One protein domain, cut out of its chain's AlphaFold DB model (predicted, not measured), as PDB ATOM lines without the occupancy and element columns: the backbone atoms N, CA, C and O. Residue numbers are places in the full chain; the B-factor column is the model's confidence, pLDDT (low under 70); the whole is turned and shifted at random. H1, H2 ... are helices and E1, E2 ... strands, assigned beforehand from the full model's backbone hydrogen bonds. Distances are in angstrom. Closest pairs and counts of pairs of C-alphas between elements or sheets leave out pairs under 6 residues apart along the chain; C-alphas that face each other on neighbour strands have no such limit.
ATOM      1  N   ASP A   6      51.720  22.291  15.204       58.75
ATOM      2  CA  ASP A   6      50.996  23.499  15.643       58.75
ATOM      3  C   ASP A   6      51.884  24.490  16.403       58.75
ATOM      4  O   ASP A   6      51.616  25.689  16.425       58.75
ATOM      5  N   ALA A   7      52.995  24.025  16.990       55.00
ATOM      6  CA  ALA A   7      54.004  24.915  17.564       55.00
ATOM      7  C   ALA A   7      54.648  25.857  16.518       55.00
ATOM      8  O   ALA A   7      55.348  26.796  16.893       55.00
ATOM      9  N   PHE A   8      54.414  25.607  15.224       59.56
ATOM     10  CA  PHE A   8      54.907  26.370  14.078       59.56
ATOM     11  C   PHE A   8      53.770  26.977  13.235       59.56
ATOM     12  O   PHE A   8      54.012  27.397  12.098       59.56
ATOM     13  N   ASP A   9      52.543  27.032  13.765       61.00
ATOM     14  CA  ASP A   9      51.428  27.702  13.094       61.00
ATOM     15  C   ASP A   9      51.738  29.185  12.857       61.00
ATOM     16  O   ASP A   9      52.282  29.894  13.706       61.00
ATOM     17  N   SER A  10      51.374  29.673  11.672       64.56
ATOM     18  CA  SER A  10      51.510  31.082  11.296       64.56
ATOM     19  C   SER A  10      50.180  31.606  10.769       64.56
ATOM     20  O   SER A  10      49.294  30.837  10.408       64.56
ATOM     21  N   VAL A  11      50.023  32.929  10.693       66.06
ATOM     22  CA  VAL A  11      48.761  33.574  10.272       66.06
ATOM     23  C   VAL A  11      48.240  33.021   8.929       66.06
ATOM     24  O   VAL A  11      47.024  32.868   8.744       66.06
ATOM     25  N   ASP A  12      49.160  32.617   8.049       77.75
ATOM     26  CA  ASP A  12      48.893  32.177   6.679       77.75
ATOM     27  C   ASP A  12      48.996  30.657   6.455       77.75
ATOM     28  O   ASP A  12      48.739  30.192   5.340       77.75
ATOM     29  N   SER A  13      49.356  29.871   7.477       81.69
ATOM     30  CA  SER A  13      49.549  28.419   7.362       81.69
ATOM     31  C   SER A  13      48.868  27.673   8.500       81.69
ATOM     32  O   SER A  13      48.986  28.073   9.651       81.69
ATOM     33  N   ILE A  14      48.179  26.585   8.168       88.12
ATOM     34  CA  ILE A  14      47.603  25.657   9.141       88.12
ATOM     35  C   ILE A  14      48.490  24.420   9.180       88.12
ATOM     36  O   ILE A  14      48.713  23.785   8.141       88.12
ATOM     37  N   CYS A  15      48.978  24.062  10.358       88.38
ATOM     38  CA  CYS A  15      49.610  22.782  10.565       88.38
ATOM     39  C   CYS A  15      48.573  21.647  10.575       88.38
ATOM     40  O   CYS A  15      47.480  21.763  11.119       88.38
ATOM     41  N   VAL A  16      48.927  20.528   9.948       89.12
ATOM     42  CA  VAL A  16      48.176  19.276   9.994       89.12
ATOM     43  C   VAL A  16      48.967  18.269  10.817       89.12
ATOM     44  O   VAL A  16      50.034  17.815  10.385       89.12
ATOM     45  N   ASN A  17      48.469  17.903  11.997       89.19
ATOM     46  CA  ASN A  17      49.136  16.929  12.855       89.19
ATOM     47  C   ASN A  17      48.906  15.494  12.373       89.19
ATOM     48  O   ASN A  17      48.005  15.196  11.589       89.19
ATOM     49  N   THR A  18      49.734  14.575  12.864       88.56
ATOM     50  CA  THR A  18      49.572  13.137  12.635       88.56
ATOM     51  C   THR A  18      48.164  12.675  13.021       88.56
ATOM     52  O   THR A  18      47.716  12.915  14.138       88.56
ATOM     53  N   GLY A  19      47.470  12.003  12.099       89.50
ATOM     54  CA  GLY A  19      46.093  11.544  12.294       89.50
ATOM     55  C   GLY A  19      45.019  12.558  11.887       89.50
ATOM     56  O   GLY A  19      43.832  12.256  12.014       89.50
ATOM     57  N   GLU A  20      45.401  13.728  11.370       91.00
ATOM     58  CA  GLU A  20      44.467  14.776  10.955       91.00
ATOM     59  C   GLU A  20      44.311  14.887   9.434       91.00
ATOM     60  O   GLU A  20      45.173  14.496   8.636       91.00
ATOM     61  N   VAL A  21      43.167  15.449   9.034       93.38
ATOM     62  CA  VAL A  21      42.827  15.759   7.643       93.38
ATOM     63  C   VAL A  21      42.225  17.153   7.578       93.38
ATOM     64  O   VAL A  21      41.140  17.390   8.118       93.38
ATOM     65  N   ILE A  22      42.895  18.056   6.867       93.38
ATOM     66  CA  ILE A  22      42.482  19.451   6.736       93.38
ATOM     67  C   ILE A  22      42.252  19.802   5.270       93.38
ATOM     68  O   ILE A  22      42.962  19.366   4.362       93.38
ATOM     69  N   VAL A  23      41.223  20.623   5.068       93.06
ATOM     70  CA  VAL A  23      40.878  21.249   3.799       93.06
ATOM     71  C   VAL A  23      40.771  22.746   4.040       93.06
ATOM     72  O   VAL A  23      39.989  23.168   4.891       93.06
ATOM     73  N   SER A  24      41.557  23.554   3.330       91.94
ATOM     74  CA  SER A  24      41.603  25.002   3.564       91.94
ATOM     75  C   SER A  24      42.045  25.783   2.332       91.94
ATOM     76  O   SER A  24      42.703  25.244   1.448       91.94
ATOM     77  N   LYS A  25      41.718  27.079   2.306       91.19
ATOM     78  CA  LYS A  25      42.304  28.048   1.367       91.19
ATOM     79  C   LYS A  25      43.703  28.500   1.795       91.19
ATOM     80  O   LYS A  25      44.519  28.869   0.950       91.19
ATOM     81  N   LYS A  26      43.989  28.465   3.106       90.06
ATOM     82  CA  LYS A  26      45.310  28.793   3.666       90.06
ATOM     83  C   LYS A  26      46.367  27.792   3.192       90.06
ATOM     84  O   LYS A  26      46.024  26.753   2.628       90.06
ATOM     85  N   TYR A  27      47.643  28.111   3.389       88.94
ATOM     86  CA  TYR A  27      48.696  27.114   3.201       88.94
ATOM     87  C   TYR A  27      48.523  25.991   4.223       88.94
ATOM     88  O   TYR A  27      48.048  26.231   5.335       88.94
ATOM     89  N   LEU A  28      48.869  24.770   3.831       90.38
ATOM     90  CA  LEU A  28      48.867  23.618   4.727       90.38
ATOM     91  C   LEU A  28      50.298  23.153   4.913       90.38
ATOM     92  O   LEU A  28      51.026  23.002   3.932       90.38
ATOM     93  N   SER A  29      50.691  22.919   6.158       89.25
ATOM     94  CA  SER A  29      52.021  22.427   6.498       89.25
ATOM     95  C   SER A  29      51.960  21.208   7.401       89.25
ATOM     96  O   SER A  29      51.045  21.059   8.200       89.25
ATOM     97  N   THR A  30      52.952  20.331   7.314       87.56
ATOM     98  CA  THR A  30      53.112  19.251   8.288       87.56
ATOM     99  C   THR A  30      54.578  18.884   8.466       87.56
ATOM    100  O   THR A  30      55.409  19.131   7.591       87.56
ATOM    101  N   SER A  31      54.898  18.310   9.621       83.50
ATOM    102  CA  SER A  31      56.260  17.946  10.019       83.50
ATOM    103  C   SER A  31      56.303  16.524  10.571       83.50
ATOM    104  O   SER A  31      55.268  15.918  10.835       83.50
ATOM    105  N   PHE A  32      57.514  15.999  10.777       80.62
ATOM    106  CA  PHE A  32      57.754  14.700  11.427       80.62
ATOM    107  C   PHE A  32      57.154  13.491  10.690       80.62
ATOM    108  O   PHE A  32      56.753  12.497  11.300       80.62
ATOM    109  N   VAL A  33      57.157  13.535   9.356       79.75
ATOM    110  CA  VAL A  33      56.712  12.436   8.489       79.75
ATOM    111  C   VAL A  33      57.799  11.363   8.417       79.75
ATOM    112  O   VAL A  33      58.460  11.186   7.404       79.75
ATOM    113  N   ASN A  34      58.039  10.663   9.524       79.50
ATOM    114  CA  ASN A  34      59.113   9.669   9.607       79.50
ATOM    115  C   ASN A  34      58.601   8.278   9.239       79.50
ATOM    116  O   ASN A  34      59.085   7.653   8.299       79.50
ATOM    117  N   THR A  35      57.602   7.801   9.979       82.56
ATOM    118  CA  THR A  35      56.941   6.496   9.790       82.56
ATOM    119  C   THR A  35      55.557   6.625   9.146       82.56
ATOM    120  O   THR A  35      54.930   5.622   8.804       82.56
ATOM    121  N   CYS A  36      55.081   7.858   8.962       88.12
ATOM    122  CA  CYS A  36      53.785   8.168   8.372       88.12
ATOM    123  C   CYS A  36      53.907   8.470   6.871       88.12
ATOM    124  O   CYS A  36      55.002   8.540   6.304       88.12
ATOM    125  N   SER A  37      52.755   8.648   6.233       89.75
ATOM    126  CA  SER A  37      52.648   9.155   4.867       89.75
ATOM    127  C   SER A  37      51.710  10.351   4.857       89.75
ATOM    128  O   SER A  37      50.773  10.406   5.650       89.75
ATOM    129  N   VAL A  38      51.935  11.293   3.951       91.62
ATOM    130  CA  VAL A  38      51.079  12.466   3.780       91.62
ATOM    131  C   VAL A  38      50.507  12.454   2.376       91.62
ATOM    132  O   VAL A  38      51.247  12.368   1.397       91.62
ATOM    133  N   LEU A  39      49.185  12.529   2.287       92.62
ATOM    134  CA  LEU A  39      48.463  12.680   1.032       92.62
ATOM    135  C   LEU A  39      48.092  14.149   0.856       92.62
ATOM    136  O   LEU A  39      47.401  14.705   1.711       92.62
ATOM    137  N   VAL A  40      48.519  14.757  -0.249       93.12
ATOM    138  CA  VAL A  40      48.240  16.165  -0.536       93.12
ATOM    139  C   VAL A  40      47.846  16.395  -1.986       93.12
ATOM    140  O   VAL A  40      48.332  15.725  -2.897       93.12
ATOM    141  N   PHE A  41      46.968  17.368  -2.203       92.75
ATOM    142  CA  PHE A  41      46.632  17.877  -3.529       92.75
ATOM    143  C   PHE A  41      45.957  19.247  -3.415       92.75
ATOM    144  O   PHE A  41      45.438  19.626  -2.362       92.75
ATOM    145  N   GLN A  42      45.938  19.973  -4.526       91.75
ATOM    146  CA  GLN A  42      45.238  21.245  -4.666       91.75
ATOM    147  C   GLN A  42      44.119  21.107  -5.703       91.75
ATOM    148  O   GLN A  42      44.281  20.422  -6.714       91.75
ATOM    149  N   TYR A  43      42.991  21.772  -5.455       90.12
ATOM    150  CA  TYR A  43      41.861  21.860  -6.376       90.12
ATOM    151  C   TYR A  43      41.248  23.262  -6.303       90.12
ATOM    152  O   TYR A  43      40.732  23.692  -5.272       90.12
ATOM    153  N   GLY A  44      41.337  24.013  -7.403       87.88
ATOM    154  CA  GLY A  44      41.003  25.439  -7.389       87.88
ATOM    155  C   GLY A  44      41.866  26.222  -6.388       87.88
ATOM    156  O   GLY A  44      43.095  26.122  -6.407       87.88
ATOM    157  N   ASP A  45      41.217  26.992  -5.512       90.00
ATOM    158  CA  ASP A  45      41.838  27.754  -4.417       90.00
ATOM    159  C   ASP A  45      41.955  26.958  -3.104       90.00
ATOM    160  O   ASP A  45      42.499  27.458  -2.117       90.00
ATOM    161  N   MET A  46      41.467  25.717  -3.086       92.94
ATOM    162  CA  MET A  46      41.458  24.850  -1.916       92.94
ATOM    163  C   MET A  46      42.628  23.870  -1.945       92.94
ATOM    164  O   MET A  46      43.019  23.338  -2.986       92.94
ATOM    165  N   LYS A  47      43.145  23.581  -0.759       93.44
ATOM    166  CA  LYS A  47      44.216  22.625  -0.508       93.44
ATOM    167  C   LYS A  47      43.701  21.525   0.396       93.44
ATOM    168  O   LYS A  47      42.936  21.795   1.321       93.44
ATOM    169  N   PHE A  48      44.129  20.301   0.129       94.62
ATOM    170  CA  PHE A  48      43.864  19.133   0.955       94.62
ATOM    171  C   PHE A  48      45.190  18.580   1.465       94.62
ATOM    172  O   PHE A  48      46.111  18.357   0.678       94.62
ATOM    173  N   MET A  49      45.262  18.302   2.764       94.69
ATOM    174  CA  MET A  49      46.371  17.571   3.366       94.69
ATOM    175  C   MET A  49      45.833  16.587   4.401       94.69
ATOM    176  O   MET A  49      45.078  16.956   5.299       94.69
ATOM    177  N   ALA A  50      46.245  15.329   4.274       94.50
ATOM    178  CA  ALA A  50      46.017  14.285   5.261       94.50
ATOM    179  C   ALA A  50      47.364  13.751   5.739       94.50
ATOM    180  O   ALA A  50      48.098  13.158   4.946       94.50
ATOM    181  N   HIS A  51      47.673  13.921   7.025       92.69
ATOM    182  CA  HIS A  51      48.823  13.271   7.648       92.69
ATOM    183  C   HIS A  51      48.360  11.919   8.188       92.69
ATOM    184  O   HIS A  51      47.741  11.809   9.244       92.69
ATOM    185  N   ILE A  52      48.633  10.868   7.423       91.31
ATOM    186  CA  ILE A  52      48.036   9.553   7.614       91.31
ATOM    187  C   ILE A  52      48.753   8.799   8.724       91.31
ATOM    188  O   ILE A  52      49.871   8.311   8.537       91.31
ATOM    189  N   ASP A  53      48.050   8.641   9.843       87.12
ATOM    190  CA  ASP A  53      48.382   7.677  10.880       87.12
ATOM    191  C   ASP A  53      47.584   6.390  10.669       87.12
ATOM    192  O   ASP A  53      46.356   6.384  10.723       87.12
ATOM    193  N   ALA A  54      48.284   5.290  10.422       80.81
ATOM    194  CA  ALA A  54      47.649   3.991  10.239       80.81
ATOM    195  C   ALA A  54      47.377   3.246  11.551       80.81
ATOM    196  O   ALA A  54      46.706   2.217  11.522       80.81
ATOM    197  N   ILE A  55      47.881   3.741  12.685       84.56
ATOM    198  CA  ILE A  55      47.527   3.219  14.010       84.56
ATOM    199  C   ILE A  55      46.098   3.646  14.365       84.56
ATOM    200  O   ILE A  55      45.376   2.899  15.021       84.56
ATOM    201  N   ASN A  56      45.662   4.817  13.892       84.38
ATOM    202  CA  ASN A  56      44.303   5.297  14.090       84.38
ATOM    203  C   ASN A  56      43.294   4.480  13.245       84.38
ATOM    204  O   ASN A  56      43.250   4.636  12.019       84.38
ATOM    205  N   PRO A  57      42.414   3.667  13.867       85.00
ATOM    206  CA  PRO A  57      41.473   2.811  13.139       85.00
ATOM    207  C   PRO A  57      40.415   3.607  12.361       85.00
ATOM    208  O   PRO A  57      39.819   3.096  11.414       85.00
ATOM    209  N   ASN A  58      40.195   4.873  12.725       89.38
ATOM    210  CA  ASN A  58      39.210   5.739  12.084       89.38
ATOM    211  C   ASN A  58      39.785   6.537  10.909       89.38
ATOM    212  O   ASN A  58      39.028   7.233  10.227       89.38
ATOM    213  N   MET A  59      41.093   6.444  10.641       90.06
ATOM    214  CA  MET A  59      41.758   7.302   9.660       90.06
ATOM    215  C   MET A  59      41.175   7.141   8.251       90.06
ATOM    216  O   MET A  59      40.924   8.131   7.565       90.06
ATOM    217  N   GLU A  60      40.872   5.906   7.833       90.38
ATOM    218  CA  GLU A  60      40.229   5.648   6.538       90.38
ATOM    219  C   GLU A  60      38.875   6.367   6.427       90.38
ATOM    220  O   GLU A  60      38.572   6.987   5.405       90.38
ATOM    221  N   THR A  61      38.059   6.302   7.477       90.62
ATOM    222  CA  THR A  61      36.728   6.917   7.515       90.62
ATOM    223  C   THR A  61      36.821   8.439   7.476       90.62
ATOM    224  O   THR A  61      36.111   9.063   6.687       90.62
ATOM    225  N   ILE A  62      37.721   9.036   8.266       90.94
ATOM    226  CA  ILE A  62      37.932  10.492   8.318       90.94
ATOM    227  C   ILE A  62      38.345  11.019   6.940       90.94
ATOM    228  O   ILE A  62      37.741  11.970   6.438       90.94
ATOM    229  N   ILE A  63      39.323  10.369   6.300       91.25
ATOM    230  CA  ILE A  63      39.780  10.747   4.961       91.25
ATOM    231  C   ILE A  63      38.621  10.641   3.962       91.25
ATOM    232  O   ILE A  63      38.313  11.613   3.276       91.25
ATOM    233  N   ASN A  64      37.928   9.500   3.911       90.25
ATOM    234  CA  ASN A  64      36.835   9.295   2.957       90.25
ATOM    235  C   ASN A  64      35.689  10.302   3.148       90.25
ATOM    236  O   ASN A  64      35.110  10.754   2.164       90.25
ATOM    237  N   LEU A  65      35.363  10.685   4.387       90.62
ATOM    238  CA  LEU A  65      34.348  11.709   4.659       90.62
ATOM    239  C   LEU A  65      34.741  13.075   4.088       90.62
ATOM    240  O   LEU A  65      33.901  13.727   3.472       90.62
ATOM    241  N   LYS A  66      36.004  13.492   4.240       90.50
ATOM    242  CA  LYS A  66      36.503  14.760   3.677       90.50
ATOM    243  C   LYS A  66      36.596  14.728   2.153       90.50
ATOM    244  O   LYS A  66      36.330  15.729   1.499       90.50
ATOM    245  N   LEU A  67      36.932  13.574   1.586       89.31
ATOM    246  CA  LEU A  67      37.037  13.384   0.143       89.31
ATOM    247  C   LEU A  67      35.680  13.405  -0.578       89.31
ATOM    248  O   LEU A  67      35.624  13.831  -1.725       89.31
ATOM    249  N   LYS A  68      34.579  13.012   0.080       86.75
ATOM    250  CA  LYS A  68      33.228  13.029  -0.521       86.75
ATOM    251  C   LYS A  68      32.773  14.411  -0.998       86.75
ATOM    252  O   LYS A  68      31.951  14.489  -1.901       86.75
ATOM    253  N   SER A  69      33.270  15.484  -0.387       83.31
ATOM    254  CA  SER A  69      32.925  16.864  -0.751       83.31
ATOM    255  C   SER A  69      33.847  17.474  -1.813       83.31
ATOM    256  O   SER A  69      33.760  18.673  -2.068       83.31
ATOM    257  N   ILE A  70      34.766  16.693  -2.387       86.44
ATOM    258  CA  ILE A  70      35.779  17.186  -3.320       86.44
ATOM    259  C   ILE A  70      35.436  16.745  -4.736       86.44
ATOM    260  O   ILE A  70      35.176  15.577  -5.011       86.44
ATOM    261  N   ASP A  71      35.467  17.715  -5.641       85.25
ATOM    262  CA  ASP A  71      35.322  17.505  -7.072       85.25
ATOM    263  C   ASP A  71      36.680  17.101  -7.669       85.25
ATOM    264  O   ASP A  71      37.577  17.930  -7.852       85.25
ATOM    265  N   PHE A  72      36.849  15.801  -7.921       84.00
ATOM    266  CA  PHE A  72      38.127  15.222  -8.336       84.00
ATOM    267  C   PHE A  72      38.541  15.553  -9.767       84.00
ATOM    268  O   PHE A  72      39.715  15.385 -10.097       84.00
ATOM    269  N   ASP A  73      37.629  16.043 -10.604       84.50
ATOM    270  CA  ASP A  73      37.954  16.443 -11.976       84.50
ATOM    271  C   ASP A  73      38.753  17.753 -12.011       84.50
ATOM    272  O   ASP A  73      39.424  18.069 -12.993       84.50
ATOM    273  N   LYS A  74      38.758  18.494 -10.897       85.12
ATOM    274  CA  LYS A  74      39.561  19.710 -10.710       85.12
ATOM    275  C   LYS A  74      40.973  19.441 -10.191       85.12
ATOM    276  O   LYS A  74      41.748  20.387 -10.045       85.12
ATOM    277  N   ILE A  75      41.317  18.184  -9.906       86.44
ATOM    278  CA  ILE A  75      42.638  17.798  -9.403       86.44
ATOM    279  C   ILE A  75      43.497  17.321 -10.568       86.44
ATOM    280  O   ILE A  75      43.170  16.341 -11.233       86.44
ATOM    281  N   ARG A  76      44.629  17.997 -10.786       83.50
ATOM    282  CA  ARG A  76      45.611  17.602 -11.809       83.50
ATOM    283  C   ARG A  76      46.615  16.583 -11.281       83.50
ATOM    284  O   ARG A  76      46.820  15.538 -11.892       83.50
ATOM    285  N   THR A  77      47.197  16.890 -10.127       88.88
ATOM    286  CA  THR A  77      48.302  16.128  -9.549       88.88
ATOM    287  C   THR A  77      48.024  15.855  -8.082       88.88
ATOM    288  O   THR A  77      47.567  16.731  -7.344       88.88
ATOM    289  N   ILE A  78      48.309  14.628  -7.669       91.00
ATOM    290  CA  ILE A  78      48.225  14.174  -6.289       91.00
ATOM    291  C   ILE A  78      49.629  13.798  -5.847       91.00
ATOM    292  O   ILE A  78      50.286  12.981  -6.489       91.00
ATOM    293  N   PHE A  79      50.078  14.359  -4.733       91.00
ATOM    294  CA  PHE A  79      51.368  14.017  -4.158       91.00
ATOM    295  C   PHE A  79      51.163  13.119  -2.945       91.00
ATOM    296  O   PHE A  79      50.349  13.402  -2.063       91.00
ATOM    297  N   ILE A  80      51.931  12.036  -2.888       90.06
ATOM    298  CA  ILE A  80      52.065  11.229  -1.682       90.06
ATOM    299  C   ILE A  80      53.503  11.337  -1.206       90.06
ATOM    300  O   ILE A  80      54.422  10.806  -1.833       90.06
ATOM    301  N   TRP A  81      53.675  11.993  -0.067       89.12
ATOM    302  CA  TRP A  81      54.943  12.041   0.635       89.12
ATOM    303  C   TRP A  81      55.041  10.864   1.581       89.12
ATOM    304  O   TRP A  81      54.183  10.645   2.434       89.12
ATOM    305  N   LYS A  82      56.106  10.099   1.428       87.56
ATOM    306  CA  LYS A  82      56.389   8.919   2.220       87.56
ATOM    307  C   LYS A  82      57.565   9.219   3.136       87.56
ATOM    308  O   LYS A  82      58.610   9.671   2.665       87.56
ATOM    309  N   GLY A  83      57.406   8.960   4.429       84.06
ATOM    310  CA  GLY A  83      58.504   9.140   5.369       84.06
ATOM    311  C   GLY A  83      59.681   8.205   5.105       84.06
ATOM    312  O   GLY A  83      59.507   7.084   4.622       84.06
ATOM    313  N   THR A  84      60.893   8.635   5.446       81.12
ATOM    314  CA  THR A  84      62.121   7.836   5.261       81.12
ATOM    315  C   THR A  84      62.097   6.493   5.985       81.12
ATOM    316  O   THR A  84      62.614   5.507   5.466       81.12
ATOM    317  N   LYS A  85      61.466   6.426   7.164       78.94
ATOM    318  CA  LYS A  85      61.346   5.203   7.977       78.94
ATOM    319  C   LYS A  85      60.085   4.395   7.672       78.94
ATOM    320  O   LYS A  85      59.901   3.316   8.224       78.94
ATOM    321  N   CYS A  86      59.232   4.877   6.774       77.06
ATOM    322  CA  CYS A  86      58.071   4.161   6.251       77.06
ATOM    323  C   CYS A  86      58.527   3.123   5.198       77.06
ATOM    324  O   CYS A  86      57.997   3.059   4.100       77.06
ATOM    325  N   VAL A  87      59.547   2.307   5.465       69.69
ATOM    326  CA  VAL A  87      59.995   1.233   4.549       69.69
ATOM    327  C   VAL A  87      58.964   0.094   4.466       69.69
ATOM    328  O   VAL A  87      58.049   0.056   5.276       69.69
ATOM    329  N   ASP A  88      59.047  -0.714   3.402       58.41
ATOM    330  CA  ASP A  88      58.237  -1.897   3.038       58.41
ATOM    331  C   ASP A  88      56.956  -2.200   3.840       58.41
ATOM    332  O   ASP A  88      56.957  -2.424   5.045       58.41
ATOM    333  N   ASN A  89      55.830  -2.290   3.121       65.38
ATOM    334  CA  ASN A  89      54.497  -2.556   3.677       65.38
ATOM    335  C   ASN A  89      53.972  -1.487   4.654       65.38
ATOM    336  O   ASN A  89      53.101  -1.761   5.477       65.38
ATOM    337  N   CYS A  90      54.478  -0.258   4.532       82.00
ATOM    338  CA  CYS A  90      54.072   0.870   5.355       82.00
ATOM    339  C   CYS A  90      52.543   1.080   5.339       82.00
ATOM    340  O   CYS A  90      51.980   1.474   4.306       82.00
ATOM    341  N   PRO A  91      51.855   0.858   6.475       85.94
ATOM    342  CA  PRO A  91      50.396   0.849   6.506       85.94
ATOM    343  C   PRO A  91      49.767   2.199   6.134       85.94
ATOM    344  O   PRO A  91      48.736   2.231   5.464       85.94
ATOM    345  N   SER A  92      50.418   3.318   6.477       87.75
ATOM    346  CA  SER A  92      49.955   4.671   6.124       87.75
ATOM    347  C   SER A  92      49.990   4.915   4.612       87.75
ATOM    348  O   SER A  92      49.053   5.473   4.042       87.75
ATOM    349  N   PHE A  93      51.027   4.417   3.935       87.94
ATOM    350  CA  PHE A  93      51.158   4.494   2.482       87.94
ATOM    351  C   PHE A  93      50.142   3.596   1.765       87.94
ATOM    352  O   PHE A  93      49.523   4.002   0.779       87.94
ATOM    353  N   ASN A  94      49.934   2.383   2.283       88.88
ATOM    354  CA  ASN A  94      48.930   1.457   1.764       88.88
ATOM    355  C   ASN A  94      47.514   2.031   1.911       88.88
ATOM    356  O   ASN A  94      46.712   1.923   0.983       88.88
ATOM    357  N   LEU A  95      47.222   2.702   3.031       89.19
ATOM    358  CA  LEU A  95      45.952   3.390   3.230       89.19
ATOM    359  C   LEU A  95      45.766   4.539   2.227       89.19
ATOM    360  O   LEU A  95      44.703   4.632   1.614       89.19
ATOM    361  N   ALA A  96      46.801   5.352   1.985       88.75
ATOM    362  CA  ALA A  96      46.762   6.403   0.962       88.75
ATOM    363  C   ALA A  96      46.408   5.832  -0.420       88.75
ATOM    364  O   ALA A  96      45.480   6.303  -1.077       88.75
ATOM    365  N   LYS A  97      47.093   4.757  -0.836       87.94
ATOM    366  CA  LYS A  97      46.812   4.058  -2.100       87.94
ATOM    367  C   LYS A  97      45.388   3.510  -2.161       87.94
ATOM    368  O   LYS A  97      44.717   3.691  -3.171       87.94
ATOM    369  N   LYS A  98      44.918   2.864  -1.088       88.25
ATOM    370  CA  LYS A  98      43.559   2.306  -0.998       88.25
ATOM    371  C   LYS A  98      42.496   3.390  -1.164       88.25
ATOM    372  O   LYS A  98      41.506   3.173  -1.854       88.25
ATOM    373  N   VAL A  99      42.699   4.547  -0.539       87.69
ATOM    374  CA  VAL A  99      41.799   5.696  -0.658       87.69
ATOM    375  C   VAL A  99      41.807   6.252  -2.085       87.69
ATOM    376  O   VAL A  99      40.743   6.437  -2.668       87.69
ATOM    377  N   LEU A 100      42.985   6.454  -2.683       84.94
ATOM    378  CA  LEU A 100      43.103   6.966  -4.053       84.94
ATOM    379  C   LEU A 100      42.523   6.019  -5.106       84.94
ATOM    380  O   LEU A 100      41.917   6.476  -6.071       84.94
ATOM    381  N   ALA A 101      42.637   4.706  -4.906       84.44
ATOM    382  CA  ALA A 101      42.037   3.722  -5.803       84.44
ATOM    383  C   ALA A 101      40.506   3.869  -5.901       84.44
ATOM    384  O   ALA A 101      39.935   3.588  -6.951       84.44
ATOM    385  N   LYS A 102      39.838   4.353  -4.840       78.06
ATOM    386  CA  LYS A 102      38.386   4.612  -4.840       78.06
ATOM    387  C   LYS A 102      37.997   5.878  -5.604       78.06
ATOM    388  O   LYS A 102      36.845   6.009  -6.000       78.06
ATOM    389  N   ILE A 103      38.930   6.811  -5.768       74.50
ATOM    390  CA  ILE A 103      38.688   8.117  -6.385       74.50
ATOM    391  C   ILE A 103      38.657   8.016  -7.919       74.50
ATOM    392  O   ILE A 103      37.912   8.751  -8.562       74.50
ATOM    393  N   GLY A 104      39.415   7.083  -8.504       62.69
ATOM    394  CA  GLY A 104      39.422   6.803  -9.944       62.69
ATOM    395  C   GLY A 104      39.943   7.945 -10.838       62.69
ATOM    396  O   GLY A 104      40.005   9.112 -10.454       62.69
ATOM    397  N   GLY A 105      40.305   7.608 -12.080       63.03
ATOM    398  CA  GLY A 105      40.643   8.553 -13.157       63.03
ATOM    399  C   GLY A 105      42.138   8.753 -13.448       63.03
ATOM    400  O   GLY A 105      43.003   8.331 -12.687       63.03
ATOM    401  N   ASN A 106      42.422   9.430 -14.568       64.94
ATOM    402  CA  ASN A 106      43.766   9.698 -15.111       64.94
ATOM    403  C   ASN A 106      44.492  10.836 -14.366       64.94
ATOM    404  O   ASN A 106      44.907  11.818 -14.979       64.94
ATOM    405  N   LYS A 107      44.590  10.751 -13.038       76.69
ATOM    406  CA  LYS A 107      45.319  11.739 -12.234       76.69
ATOM    407  C   LYS A 107      46.792  11.352 -12.179       76.69
ATOM    408  O   LYS A 107      47.117  10.180 -11.992       76.69
ATOM    409  N   GLU A 108      47.677  12.333 -12.300       84.06
ATOM    410  CA  GLU A 108      49.099  12.098 -12.080       84.06
ATOM    411  C   GLU A 108      49.349  11.919 -10.579       84.06
ATOM    412  O   GLU A 108      49.018  12.796  -9.775       84.06
ATOM    413  N   ILE A 109      49.909  10.771 -10.191       83.50
ATOM    414  CA  ILE A 109      50.284  10.494  -8.803       83.50
ATOM    415  C   ILE A 109      51.802  10.556  -8.700       83.50
ATOM    416  O   ILE A 109      52.507   9.717  -9.263       83.50
ATOM    417  N   VAL A 110      52.293  11.529  -7.940       84.88
ATOM    418  CA  VAL A 110      53.720  11.737  -7.704       84.88
ATOM    419  C   VAL A 110      54.073  11.235  -6.308       84.88
ATOM    420  O   VAL A 110      53.480  11.638  -5.306       84.88
ATOM    421  N   TYR A 111      55.056  10.343  -6.242       82.19
ATOM    422  CA  TYR A 111      55.546   9.771  -4.993       82.19
ATOM    423  C   TYR A 111      56.850  10.447  -4.591       82.19
ATOM    424  O   TYR A 111      57.832  10.388  -5.328       82.19
ATOM    425  N   LEU A 112      56.865  11.059  -3.411       82.56
ATOM    426  CA  LEU A 112      58.012  11.797  -2.890       82.56
ATOM    427  C   LEU A 112      58.506  11.148  -1.595       82.56
ATOM    428  O   LEU A 112      57.715  10.605  -0.821       82.56
ATOM    429  N   LYS A 113      59.818  11.187  -1.354       75.38
ATOM    430  CA  LYS A 113      60.416  10.811  -0.066       75.38
ATOM    431  C   LYS A 113      60.629  12.081   0.755       75.38
ATOM    432  O   LYS A 113      61.106  13.071   0.214       75.38
ATOM    433  N   SER A 114      60.225  12.066   2.024       66.88
ATOM    434  CA  SER A 114      60.440  13.191   2.942       66.88
ATOM    435  C   SER A 114      61.633  12.904   3.850       66.88
ATOM    436  O   SER A 114      61.544  12.046   4.730       66.88
ATOM    437  N   ASP A 115      62.720  13.650   3.654       59.81
ATOM    438  CA  ASP A 115      63.994  13.483   4.367       59.81
ATOM    439  C   ASP A 115      64.102  14.346   5.648       59.81
ATOM    440  O   ASP A 115      65.198  14.609   6.122       59.81
ATOM    441  N   HIS A 116      62.957  14.697   6.258       56.59
ATOM    442  CA  HIS A 116      62.786  15.463   7.518       56.59
ATOM    443  C   HIS A 116      62.566  16.975   7.421       56.59
ATOM    444  O   HIS A 116      62.497  17.640   8.453       56.59
ATOM    445  N   GLU A 117      62.327  17.519   6.237       61.78
ATOM    446  CA  GLU A 117      61.967  18.929   6.102       61.78
ATOM    447  C   GLU A 117      60.462  19.076   5.869       61.78
ATOM    448  O   GLU A 117      59.812  18.260   5.216       61.78
ATOM    449  N   ILE A 118      59.894  20.082   6.511       68.50
ATOM    450  CA  ILE A 118      58.477  20.428   6.549       68.50
ATOM    451  C   ILE A 118      57.848  20.331   5.148       68.50
ATOM    452  O   ILE A 118      58.348  20.922   4.194       68.50
ATOM    453  N   ILE A 119      56.719  19.634   5.020       76.50
ATOM    454  CA  ILE A 119      55.941  19.625   3.773       76.50
ATOM    455  C   ILE A 119      54.982  20.804   3.828       76.50
ATOM    456  O   ILE A 119      54.234  20.919   4.797       76.50
ATOM    457  N   ARG A 120      54.962  21.646   2.789       75.50
ATOM    458  CA  ARG A 120      54.026  22.769   2.660       75.50
ATOM    459  C   ARG A 120      53.404  22.800   1.269       75.50
ATOM    460  O   ARG A 120      54.116  22.614   0.285       75.50
ATOM    461  N   ILE A 121      52.097  23.050   1.203       79.81
ATOM    462  CA  ILE A 121      51.352  23.286  -0.043       79.81
ATOM    463  C   ILE A 121      50.480  24.524   0.059       79.81
ATOM    464  O   ILE A 121      49.999  24.843   1.175       79.81
TER     465      ILE A 121
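Overview. This is residues 6 to 121 of the 121 residues of an uncharacterized protein of viral metagenome (UniProt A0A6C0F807). A twisted five-stranded sheet has both helices, H1 and H2, packed side by side over one face, while a small parallel pair of strands, E1 and E3, lies over part of the other face with the tail that follows E7. Residues 119 to 120 of that tail pair with residues 29 to 30 of E3, antiparallel. The printed part has 116 residues, with seven named strands and two named helices in the order E1 E2 E3 E4 E5 H1 E6 H2 E7, of mixed class. The large sheet is mixed, in the order E2, E5, E4, E6, E7; the whole is compact, with a radius of gyration of the C-alphas of 13.1 A and spans of 37 by 32 by 25 A.

Along the chain. E1, residues 13 to 15, begins at C-alpha 13 (49.549, 28.419, 7.362). E2 is residues 21 to 24 and E3 residues 27 to 30. E4, residues 37 to 43, is 20.1 A long, and E5, residues 46 to 52, is 19.2 A. H1, residues 59 to 67, is 12.2 A. E6, residues 77 to 83, is 19.4 A. H2, residues 91 to 103, is 18.9 A and begins at C-alpha 91 (50.396, 0.849, 6.506). E7, residues 108 to 114, is 18.9 A and ends at C-alpha 114 (60.440, 13.191, 2.942).

Arrangement. E2 is an edge strand, antiparallel to E5, with N 22 and O 49 2.9 A apart. E4 and E5 form a hairpin, with N 39 and O 50 2.9 A apart. E4 and E6 are antiparallel, with N 40 and O 79 2.9 A apart. E6 and the edge strand E7 are parallel, with N 80 and O 110 2.9 A apart. E5, H1 and E6 form a split strand-helix-strand unit, two strands running the same way with E4 between them; E6, H2 and E7 form an unsplit one, its strands neighbours. Both crossovers are right-handed. H1 and H2 are on the same face, two layers of helices and sheet, at heights over the sheet of 8.9 A and 9.4 A. They touch, residues 95 to 99 alone of H2 taking part; the closest C-alphas, of Glu 60 and Leu 95, are 7.0 A apart. E1 and E3 are parallel, with N 14 and O 27 2.9 A apart. The closest C-alphas of E3 and E5, of Leu 28 and Met 49, are 6.7 A apart. Every O i to N i+4 pair is within hydrogen-bond range in H1, and 7 of 9 in H2.

Size, cuts and confidence. The C-alphas farthest apart, of Ala 7 and Asn 106, are separated by 37.5 A. The printed part has no cut and no long link. Its mean pLDDT is 83.4; residues 6 to 11, 87 to 89, 104 to 106 and 114 to 118 are under 70.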